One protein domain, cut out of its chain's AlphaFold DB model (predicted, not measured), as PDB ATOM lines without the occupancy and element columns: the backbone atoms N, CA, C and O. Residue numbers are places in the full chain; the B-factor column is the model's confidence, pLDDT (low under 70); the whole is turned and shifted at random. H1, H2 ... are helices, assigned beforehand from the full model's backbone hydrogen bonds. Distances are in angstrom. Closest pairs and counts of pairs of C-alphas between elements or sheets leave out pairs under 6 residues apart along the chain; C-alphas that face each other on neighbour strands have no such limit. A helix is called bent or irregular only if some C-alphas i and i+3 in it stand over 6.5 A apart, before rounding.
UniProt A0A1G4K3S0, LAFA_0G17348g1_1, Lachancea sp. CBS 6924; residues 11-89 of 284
ATOM      1  N   ARG A  11     229.803 157.454 218.484       62.44
ATOM      2  CA  ARG A  11     230.162 156.492 219.526       62.44
ATOM      3  C   ARG A  11     231.162 155.511 218.925       62.44
ATOM      4  O   ARG A  11     230.828 154.822 217.969       62.44
ATOM      5  N   PHE A  12     232.369 155.497 219.479       73.19
ATOM      6  CA  PHE A  12     233.412 154.525 219.163       73.19
ATOM      7  C   PHE A  12     232.890 153.103 219.407       73.19
ATOM      8  O   PHE A  12     232.386 152.810 220.497       73.19
ATOM      9  N   LYS A  13     232.961 152.251 218.382       79.25
ATOM     10  CA  LYS A  13     232.478 150.868 218.397       79.25
ATOM     11  C   LYS A  13     233.230 150.049 219.434       79.25
ATOM     12  O   LYS A  13     232.586 149.450 220.286       79.25
ATOM     13  N   SER A  14     234.558 150.160 219.472       77.88
ATOM     14  CA  SER A  14     235.401 149.467 220.455       77.88
ATOM     15  C   SER A  14     235.009 149.816 221.896       77.88
ATOM     16  O   SER A  14     234.894 148.947 222.758       77.88
ATOM     17  N   VAL A  15     234.695 151.088 222.164       78.12
ATOM     18  CA  VAL A  15     234.243 151.546 223.486       78.12
ATOM     19  C   VAL A  15     232.865 150.984 223.832       78.12
ATOM     20  O   VAL A  15     232.610 150.653 224.990       78.12
ATOM     21  N   GLN A  16     231.950 150.887 222.864       81.56
ATOM     22  CA  GLN A  16     230.651 150.242 223.082       81.56
ATOM     23  C   GLN A  16     230.797 148.742 223.328       81.56
ATOM     24  O   GLN A  16     230.137 148.211 224.222       81.56
ATOM     25  N   HIS A  17     231.688 148.097 222.583       79.12
ATOM     26  CA  HIS A  17     232.000 146.684 222.691       79.12
ATOM     27  C   HIS A  17     232.570 146.356 224.073       79.12
ATOM     28  O   HIS A  17     232.006 145.533 224.787       79.12
ATOM     29  N   ILE A  18     233.572 147.107 224.544       79.19
ATOM     30  CA  ILE A  18     234.138 146.954 225.895       79.19
ATOM     31  C   ILE A  18     233.076 147.191 226.978       79.19
ATOM     32  O   ILE A  18     233.000 146.455 227.960       79.19
ATOM     33  N   LYS A  19     232.209 148.197 226.807       80.06
ATOM     34  CA  LYS A  19     231.093 148.465 227.734       80.06
ATOM     35  C   LYS A  19     230.023 147.375 227.727       80.06
ATOM     36  O   LYS A  19     229.174 147.374 228.620       80.06
ATOM     37  N   SER A  20     230.017 146.481 226.741       82.94
ATOM     38  CA  SER A  20     229.099 145.347 226.713       82.94
ATOM     39  C   SER A  20     229.475 144.289 227.760       82.94
ATOM     40  O   SER A  20     228.565 143.654 228.303       82.94
ATOM     41  N   PHE A  21     230.767 144.191 228.117       81.50
ATOM     42  CA  PHE A  21     231.291 143.188 229.038       81.50
ATOM     43  C   PHE A  21     230.686 143.298 230.444       81.50
ATOM     44  O   PHE A  21     230.663 144.395 231.020       81.50
ATOM     45  N   PRO A  22     230.239 142.178 231.046       81.75
ATOM     46  CA  PRO A  22     229.624 142.179 232.373       81.75
ATOM     47  C   PRO A  22     230.527 142.777 233.461       81.75
ATOM     48  O   PRO A  22     230.058 143.593 234.255       81.75
ATOM     49  N   LEU A  23     231.827 142.456 233.454       77.88
ATOM     50  CA  LEU A  23     232.811 143.028 234.384       77.88
ATOM     51  C   LEU A  23     232.883 144.552 234.270       77.88
ATOM     52  O   LEU A  23     232.785 145.258 235.270       77.88
ATOM     53  N   VAL A  24     232.974 145.073 233.046       78.88
ATOM     54  CA  VAL A  24     233.046 146.520 232.801       78.88
ATOM     55  C   VAL A  24     231.760 147.214 233.246       78.88
ATOM     56  O   VAL A  24     231.821 148.278 233.866       78.88
ATOM     57  N   LYS A  25     230.591 146.607 233.001       78.75
ATOM     58  CA  LYS A  25     229.304 147.126 233.490       78.75
ATOM     59  C   LYS A  25     229.249 147.175 235.015       78.75
ATOM     60  O   LYS A  25     228.789 148.177 235.562       78.75
ATOM     61  N   GLN A  26     229.728 146.136 235.696       74.56
ATOM     62  CA  GLN A  26     229.769 146.086 237.160       74.56
ATOM     63  C   GLN A  26     230.732 147.132 237.732       74.56
ATOM     64  O   GLN A  26     230.341 147.888 238.622       74.56
ATOM     65  N   THR A  27     231.934 147.260 237.166       74.81
ATOM     66  CA  THR A  27     232.913 148.285 237.560       74.81
ATOM     67  C   THR A  27     232.363 149.686 237.349       74.81
ATOM     68  O   THR A  27     232.400 150.508 238.260       74.81
ATOM     69  N   HIS A  28     231.783 149.963 236.180       75.19
ATOM     70  CA  HIS A  28     231.151 151.249 235.910       75.19
ATOM     71  C   HIS A  28     229.992 151.516 236.879       75.19
ATOM     72  O   HIS A  28     229.876 152.619 237.402       75.19
ATOM     73  N   GLY A  29     229.148 150.519 237.156       73.44
ATOM     74  CA  GLY A  29     228.048 150.633 238.113       73.44
ATOM     75  C   GLY A  29     228.515 150.914 239.544       73.44
ATOM     76  O   GLY A  29     227.853 151.663 240.259       73.44
ATOM     77  N   PHE A  30     229.656 150.359 239.957       72.06
ATOM     78  CA  PHE A  30     230.287 150.651 241.245       72.06
ATOM     79  C   PHE A  30     230.878 152.065 241.273       72.06
ATOM     80  O   PHE A  30     230.522 152.871 242.131       72.06
ATOM     81  N   VAL A  31     231.709 152.407 240.286       68.06
ATOM     82  CA  VAL A  31     232.373 153.716 240.198       68.06
ATOM     83  C   VAL A  31     231.348 154.846 240.062       68.06
ATOM     84  O   VAL A  31     231.465 155.854 240.746       68.06
ATOM     85  N   ALA A  32     230.285 154.676 239.274       69.12
ATOM     86  CA  ALA A  32     229.228 155.680 239.106       69.12
ATOM     87  C   ALA A  32     228.372 155.910 240.369       69.12
ATOM     88  O   ALA A  32     227.629 156.897 240.446       69.12
ATOM     89  N   LYS A  33     228.444 155.025 241.370       70.38
ATOM     90  CA  LYS A  33     227.828 155.239 242.690       70.38
ATOM     91  C   LYS A  33     228.698 156.095 243.608       70.38
ATOM     92  O   LYS A  33     228.165 156.655 244.560       70.38
ATOM     93  N   LEU A  34     229.991 156.248 243.311       59.69
ATOM     94  CA  LEU A  34     230.888 157.085 244.100       59.69
ATOM     95  C   LEU A  34     230.588 158.577 243.857       59.69
ATOM     96  O   LEU A  34     230.576 159.017 242.702       59.69
ATOM     97  N   PRO A  35     230.389 159.388 244.913       56.03
ATOM     98  CA  PRO A  35     230.113 160.820 244.779       56.03
ATOM     99  C   PRO A  35     231.200 161.573 244.001       56.03
ATOM    100  O   PRO A  35     230.883 162.362 243.113       56.03
ATOM    101  N   ALA A  36     232.476 161.268 244.257       54.44
ATOM    102  CA  ALA A  36     233.609 161.885 243.564       54.44
ATOM    103  C   ALA A  36     233.576 161.628 242.048       54.44
ATOM    104  O   ALA A  36     233.760 162.547 241.252       54.44
ATOM    105  N   ALA A  37     233.256 160.400 241.635       56.44
ATOM    106  CA  ALA A  37     233.130 160.059 240.223       56.44
ATOM    107  C   ALA A  37     231.963 160.804 239.560       56.44
ATOM    108  O   ALA A  37     232.097 161.267 238.429       56.44
ATOM    109  N   ARG A  38     230.833 160.983 240.262       58.00
ATOM    110  CA  ARG A  38     229.696 161.766 239.749       58.00
ATOM    111  C   ARG A  38     230.061 163.228 239.523       58.00
ATOM    112  O   ARG A  38     229.693 163.769 238.487       58.00
ATOM    113  N   VAL A  39     230.801 163.839 240.449       63.50
ATOM    114  CA  VAL A  39     231.271 165.229 240.325       63.50
ATOM    115  C   VAL A  39     232.245 165.369 239.153       63.50
ATOM    116  O   VAL A  39     232.065 166.246 238.310       63.50
ATOM    117  N   ILE A  40     233.223 164.465 239.038       65.81
ATOM    118  CA  ILE A  40     234.183 164.467 237.926       65.81
ATOM    119  C   ILE A  40     233.453 164.311 236.591       65.81
ATOM    120  O   ILE A  40     233.674 165.110 235.684       65.81
ATOM    121  N   VAL A  41     232.546 163.336 236.469       69.44
ATOM    122  CA  VAL A  41     231.762 163.107 235.246       69.44
ATOM    123  C   VAL A  41     230.867 164.304 234.928       69.44
ATOM    124  O   VAL A  41     230.789 164.705 233.769       69.44
ATOM    125  N   ALA A  42     230.203 164.900 235.922       70.12
ATOM    126  CA  ALA A  42     229.339 166.060 235.719       70.12
ATOM    127  C   ALA A  42     230.115 167.271 235.179       70.12
ATOM    128  O   ALA A  42     229.628 167.937 234.268       70.12
ATOM    129  N   ASN A  43     231.337 167.496 235.670       70.50
ATOM    130  CA  ASN A  43     232.184 168.616 235.255       70.50
ATOM    131  C   ASN A  43     232.921 168.362 233.929       70.50
ATOM    132  O   ASN A  43     233.096 169.279 233.132       70.50
ATOM    133  N   THR A  44     233.316 167.120 233.641       69.69
ATOM    134  CA  THR A  44     234.040 166.780 232.398       69.69
ATOM    135  C   THR A  44     233.123 166.553 231.199       69.69
ATOM    136  O   THR A  44     233.513 166.830 230.066       69.69
ATOM    137  N   LYS A  45     231.883 166.097 231.405       73.50
ATOM    138  CA  LYS A  45     230.909 165.851 230.328       73.50
ATOM    139  C   LYS A  45     230.621 167.071 229.434       73.50
ATOM    140  O   LYS A  45     230.583 166.873 228.217       73.50
ATOM    141  N   PRO A  46     230.399 168.298 229.950       75.38
ATOM    142  CA  PRO A  46     230.196 169.469 229.095       75.38
ATOM    143  C   PRO A  46     231.465 169.847 228.319       75.38
ATOM    144  O   PRO A  46     231.378 170.103 227.120       75.38
ATOM    145  N   VAL A  47     232.641 169.780 228.955       73.75
ATOM    146  CA  VAL A  47     233.939 170.062 228.315       73.75
ATOM    147  C   VAL A  47     234.209 169.081 227.174       73.75
ATOM    148  O   VAL A  47     234.529 169.487 226.060       73.75
ATOM    149  N   TYR A  48     233.987 167.787 227.409       74.44
ATOM    150  CA  TYR A  48     234.145 166.757 226.387       74.44
ATOM    151  C   TYR A  48     233.206 166.973 225.196       74.44
ATOM    152  O   TYR A  48     233.643 166.884 224.053       74.44
ATOM    153  N   LYS A  49     231.926 167.292 225.438       74.62
ATOM    154  CA  LYS A  49     230.966 167.575 224.357       74.62
ATOM    155  C   LYS A  49     231.401 168.758 223.496       74.62
ATOM    156  O   LYS A  49     231.234 168.711 222.282       74.62
ATOM    157  N   TYR A  50     231.952 169.798 224.113       75.81
ATOM    158  CA  TYR A  50     232.443 170.968 223.396       75.81
ATOM    159  C   TYR A  50     233.661 170.627 222.524       75.81
ATOM    160  O   TYR A  50     233.682 170.933 221.334       75.81
ATOM    161  N   VAL A  51     234.638 169.910 223.085       71.31
ATOM    162  CA  VAL A  51     235.865 169.513 222.375       71.31
ATOM    163  C   VAL A  51     235.579 168.494 221.267       71.31
ATOM    164  O   VAL A  51     236.079 168.644 220.156       71.31
ATOM    165  N   ALA A  52     234.736 167.494 221.522       66.94
ATOM    166  CA  ALA A  52     234.392 166.461 220.544       66.94
ATOM    167  C   ALA A  52     233.612 167.011 219.337       66.94
ATOM    168  O   ALA A  52     233.715 166.464 218.241       66.94
ATOM    169  N   ASN A  53     232.866 168.106 219.520       71.19
ATOM    170  CA  ASN A  53     232.124 168.778 218.450       71.19
ATOM    171  C   ASN A  53     232.929 169.883 217.748       71.19
ATOM    172  O   ASN A  53     232.407 170.555 216.860       71.19
ATOM    173  N   SER A  54     234.190 170.089 218.132       76.50
ATOM    174  CA  SER A  54     235.044 171.102 217.518       76.50
ATOM    175  C   SER A  54     235.458 170.712 216.088       76.50
ATOM    176  O   SER A  54     235.615 169.533 215.761       76.50
ATOM    177  N   LYS A  55     235.677 171.715 215.223       72.19
ATOM    178  CA  LYS A  55     236.141 171.511 213.835       72.19
ATOM    179  C   LYS A  55     237.425 170.656 213.736       72.19
ATOM    180  O   LYS A  55     237.461 169.778 212.876       72.19
ATOM    181  N   PRO A  56     238.440 170.820 214.612       73.12
ATOM    182  CA  PRO A  56     239.620 169.952 214.613       73.12
ATOM    183  C   PRO A  56     239.295 168.482 214.909       73.12
ATOM    184  O   PRO A  56     239.820 167.593 214.243       73.12
ATOM    185  N   ALA A  57     238.391 168.209 215.857       68.44
ATOM    186  CA  ALA A  57     237.976 166.846 216.197       68.44
ATOM    187  C   ALA A  57     237.220 166.164 215.045       68.44
ATOM    188  O   ALA A  57     237.411 164.975 214.787       68.44
ATOM    189  N   GLN A  58     236.405 166.923 214.304       72.69
ATOM    190  CA  GLN A  58     235.717 166.425 213.110       72.69
ATOM    191  C   GLN A  58     236.687 166.106 211.963       72.69
ATOM    192  O   GLN A  58     236.450 165.161 211.212       72.69
ATOM    193  N   TRP A  59     237.799 166.837 211.853       74.12
ATOM    194  CA  TRP A  59     238.805 166.619 210.812       74.12
ATOM    195  C   TRP A  59     239.588 165.311 211.005       74.12
ATOM    196  O   TRP A  59     239.849 164.597 210.040       74.12
ATOM    197  N   VAL A  60     239.887 164.938 212.255       74.81
ATOM    198  CA  VAL A  60     240.552 163.660 212.596       74.81
ATOM    199  C   VAL A  60     239.574 162.495 212.814       74.81
ATOM    200  O   VAL A  60     239.986 161.347 213.009       74.81
ATOM    201  N   ALA A  61     238.264 162.750 212.744       72.31
ATOM    202  CA  ALA A  61     237.218 161.737 212.869       72.31
ATOM    203  C   ALA A  61     237.379 160.514 211.935       72.31
ATOM    204  O   ALA A  61     237.167 159.397 212.406       72.31
ATOM    205  N   PRO A  62     237.748 160.631 210.641       74.62
ATOM    206  CA  PRO A  62     237.914 159.452 209.788       74.62
ATOM    207  C   PRO A  62     239.072 158.549 210.238       74.62
ATOM    208  O   PRO A  62     238.910 157.330 210.271       74.62
ATOM    209  N   VAL A  63     240.202 159.129 210.656       73.56
ATOM    210  CA  VAL A  63     241.365 158.373 211.154       73.56
ATOM    211  C   VAL A  63     241.019 157.670 212.463       73.56
ATOM    212  O   VAL A  63     241.243 156.470 212.611       73.56
ATOM    213  N   THR A  64     240.386 158.385 213.394       72.62
ATOM    214  CA  THR A  64     239.968 157.802 214.676       72.62
ATOM    215  C   THR A  64     238.933 156.683 214.509       72.62
ATOM    216  O   THR A  64     238.995 155.699 215.237       72.62
ATOM    217  N   ARG A  65     238.036 156.753 213.511       76.38
ATOM    218  CA  ARG A  65     237.100 155.658 213.175       76.38
ATOM    219  C   ARG A  65     237.787 154.420 212.596       76.38
ATOM    220  O   ARG A  65     237.327 153.305 212.845       76.38
ATOM    221  N   ALA A  66     238.849 154.600 211.813       74.19
ATOM    222  CA  ALA A  66     239.617 153.482 211.268       74.19
ATOM    223  C   ALA A  66     240.342 152.723 212.388       74.19
ATOM    224  O   ALA A  66     240.227 151.502 212.476       74.19
ATOM    225  N   VAL A  67     240.996 153.460 213.292       74.19
ATOM    226  CA  VAL A  67     241.641 152.893 214.487       74.19
ATOM    227  C   VAL A  67     240.616 152.206 215.389       74.19
ATOM    228  O   VAL A  67     240.828 151.075 215.814       74.19
ATOM    229  N   ASP A  68     239.468 152.840 215.622       78.00
ATOM    230  CA  ASP A  68     238.374 152.267 216.410       78.00
ATOM    231  C   ASP A  68     237.817 150.972 215.808       78.00
ATOM    232  O   ASP A  68     237.566 150.019 216.535       78.00
ATOM    233  N   SER A  69     237.674 150.901 214.483       78.81
ATOM    234  CA  SER A  69     237.214 149.682 213.805       78.81
ATOM    235  C   SER A  69     238.251 148.556 213.866       78.81
ATOM    236  O   SER A  69     237.883 147.385 213.926       78.81
ATOM    237  N   LEU A  70     239.545 148.890 213.853       74.06
ATOM    238  CA  LEU A  70     240.615 147.911 214.049       74.06
ATOM    239  C   LEU A  70     240.621 147.386 215.490       74.06
ATOM    240  O   LEU A  70     240.721 146.180 215.697       74.06
ATOM    241  N   ALA A  71     240.459 148.276 216.470       72.88
ATOM    242  CA  ALA A  71     240.344 147.906 217.876       72.88
ATOM    243  C   ALA A  71     239.106 147.031 218.133       72.88
ATOM    244  O   ALA A  71     239.202 146.041 218.851       72.88
ATOM    245  N   ASP A  72     237.972 147.352 217.508       80.38
ATOM    246  CA  ASP A  72     236.727 146.579 217.585       80.38
ATOM    247  C   ASP A  72     236.894 145.149 217.042       80.38
ATOM    248  O   ASP A  72     236.535 144.184 217.712       80.38
ATOM    249  N   LYS A  73     237.551 144.992 215.885       77.50
ATOM    250  CA  LYS A  73     237.919 143.667 215.354       77.50
ATOM    251  C   LYS A  73     238.906 142.929 216.258       77.50
ATOM    252  O   LYS A  73     238.793 141.721 216.439       77.50
ATOM    253  N   GLY A  74     239.872 143.644 216.837       73.62
ATOM    254  CA  GLY A  74     240.812 143.082 217.808       73.62
ATOM    255  C   GLY A  74     240.093 142.523 219.038       73.62
ATOM    256  O   GLY A  74     240.357 141.395 219.459       73.62
ATOM    257  N   LEU A  75     239.121 143.268 219.565       79.81
ATOM    258  CA  LEU A  75     238.245 142.814 220.644       79.81
ATOM    259  C   LEU A  75     237.467 141.560 220.240       79.81
ATOM    260  O   LEU A  75     237.548 140.563 220.948       79.81
ATOM    261  N   GLU A  76     236.828 141.555 219.072       81.69
ATOM    262  CA  GLU A  76     236.083 140.396 218.562       81.69
ATOM    263  C   GLU A  76     236.971 139.142 218.423       81.69
ATOM    264  O   GLU A  76     236.600 138.044 218.842       81.69
ATOM    265  N   THR A  77     238.199 139.291 217.914       75.62
ATOM    266  CA  THR A  77     239.162 138.174 217.854       75.62
ATOM    267  C   THR A  77     239.597 137.688 219.235       75.62
ATOM    268  O   THR A  77     239.727 136.482 219.447       75.62
ATOM    269  N   THR A  78     239.772 138.600 220.194       76.06
ATOM    270  CA  THR A  78     240.143 138.256 221.574       76.06
ATOM    271  C   THR A  78     239.011 137.513 222.272       76.06
ATOM    272  O   THR A  78     239.252 136.555 222.998       76.06
ATOM    273  N   GLU A  79     237.766 137.907 222.020       78.75
ATOM    274  CA  GLU A  79     236.582 137.224 222.529       78.75
ATOM    275  C   GLU A  79     236.416 135.822 221.953       78.75
ATOM    276  O   GLU A  79     236.030 134.911 222.678       78.75
ATOM    277  N   ASN A  80     236.700 135.631 220.664       75.38
ATOM    278  CA  ASN A  80     236.660 134.303 220.055       75.38
ATOM    279  C   ASN A  80     237.753 133.392 220.629       75.38
ATOM    280  O   ASN A  80     237.533 132.193 220.788       75.38
ATOM    281  N   LEU A  81     238.910 133.960 220.982       68.75
ATOM    282  CA  LEU A  81     239.989 133.239 221.655       68.75
ATOM    283  C   LEU A  81     239.657 132.944 223.131       68.75
ATOM    284  O   LEU A  81     240.026 131.895 223.657       68.75
ATOM    285  N   VAL A  82     238.973 133.872 223.805       74.25
ATOM    286  CA  VAL A  82     238.688 133.839 225.247       74.25
ATOM    287  C   VAL A  82     237.203 134.170 225.495       74.25
ATOM    288  O   VAL A  82     236.864 135.251 225.992       74.25
ATOM    289  N   PRO A  83     236.281 133.237 225.190       77.62
ATOM    290  CA  PRO A  83     234.838 133.498 225.230       77.62
ATOM    291  C   PRO A  83     234.307 133.786 226.638       77.62
ATOM    292  O   PRO A  83     233.243 134.385 226.794       77.62
ATOM    293  N   CYS A  84     235.054 133.420 227.684       70.38
ATOM    294  CA  CYS A  84     234.663 133.684 229.066       70.38
ATOM    295  C   CYS A  84     234.567 135.185 229.395       70.38
ATOM    296  O   CYS A  84     233.791 135.548 230.279       70.38
ATOM    297  N   LEU A  85     235.245 136.067 228.647       71.94
ATOM    298  CA  LEU A  85     235.153 137.524 228.818       71.94
ATOM    299  C   LEU A  85     233.734 138.071 228.581       71.94
ATOM    300  O   LEU A  85     233.355 139.080 229.179       71.94
ATOM    301  N   LYS A  86     232.927 137.390 227.754       78.25
ATOM    302  CA  LYS A  86     231.541 137.789 227.453       78.25
ATOM    303  C   LYS A  86     230.568 137.512 228.592       78.25
ATOM    304  O   LYS A  86     229.527 138.160 228.668       78.25
ATOM    305  N   VAL A  87     230.884 136.540 229.444       78.50
ATOM    306  CA  VAL A  87     229.905 135.939 230.360       78.50
ATOM    307  C   VAL A  87     230.294 136.137 231.819       78.50
ATOM    308  O   VAL A  87     229.419 136.344 232.654       78.50
ATOM    309  N   LYS A  88     231.595 136.117 232.134       79.81
ATOM    310  CA  LYS A  88     232.078 136.156 233.516       79.81
ATOM    311  C   LYS A  88     231.788 137.497 234.190       79.81
ATOM    312  O   LYS A  88     232.058 138.564 233.643       79.81
ATOM    313  N   THR A  89     231.287 137.423 235.416       77.81
ATOM    314  CA  THR A  89     231.114 138.535 236.356       77.81
ATOM    315  C   THR A  89     232.134 138.460 237.500       77.81
ATOM    316  O   THR A  89     232.838 137.461 237.651       77.81
TER     317      THR A  89
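Overview. This is residues 11 to 89 of the 284 residues of the protein "LAFA_0G17348g1_1" of Lachancea sp. CBS 6924 (UniProt A0A1G4K3S0). The long helix H4 makes one side of a flat, open frame, and H3 and H2 make two more sides of a rough triangle. H1 lies within the frame and packs on residues 68 to 75 of H4, while short H5 folds back from the end of H4 towards the start of H2; between H1 and H3 the middle is empty. The printed part has 79 residues with five named helices, H1 to H5 in chain order, and no named strand: all helix. It is loose, with a radius of gyration of the C-alphas of 15.4 A, and spans 39 by 36 by 11 A.

Along the chain. H4, residues 55 to 81, is 39.3 A long, from C-alpha 55 at (236.141, 171.511, 213.835) to C-alpha 81 at (239.989, 133.239, 221.655). It is irregular, with C-alphas 59 and 62 7.3 A apart, and has a kink of 48 degrees near residue 63. H3, residues 35 to 52, is 25.2 A long, with a kink of 35 degrees near residue 46; it is only just irregular, with C-alphas 43 and 46 6.53 A apart. H2 is residues 22 to 31, 14.2 A; H1 is residues 13 to 20, 10.5 A, beginning at (232.478, 150.868, 218.397); H5 is residues 83 to 86, 5.9 A.

Arrangement. H4 touches H1 at a steep tilt of 50 degrees, the same way; their closest C-alphas, of Ser 14 and Asp 72, are 4.3 A apart. H3 and H4 are close but not clearly touching, closest at the C-alphas of Val 51 and Ala 57, 7.1 A. H2 and H5 are also close but not clearly touching, closest at the C-alphas of Pro 22 and Lys 86, 6.9 A. H1 and H3 are apart. Each O i to N i+4 pair is within hydrogen-bond range in H1 and H2, 12 of 14 in H3 and 21 of 23 in H4; H5 is too short for such a pair.

Size, cuts and confidence. The two C-alphas farthest apart, of Lys 55 and Cys 84, are 40.8 A apart. The printed part has no cut, and its four links are tight. Mean pLDDT of the printed part is 73.5; 15 residues are under 70, among them 34 to 41.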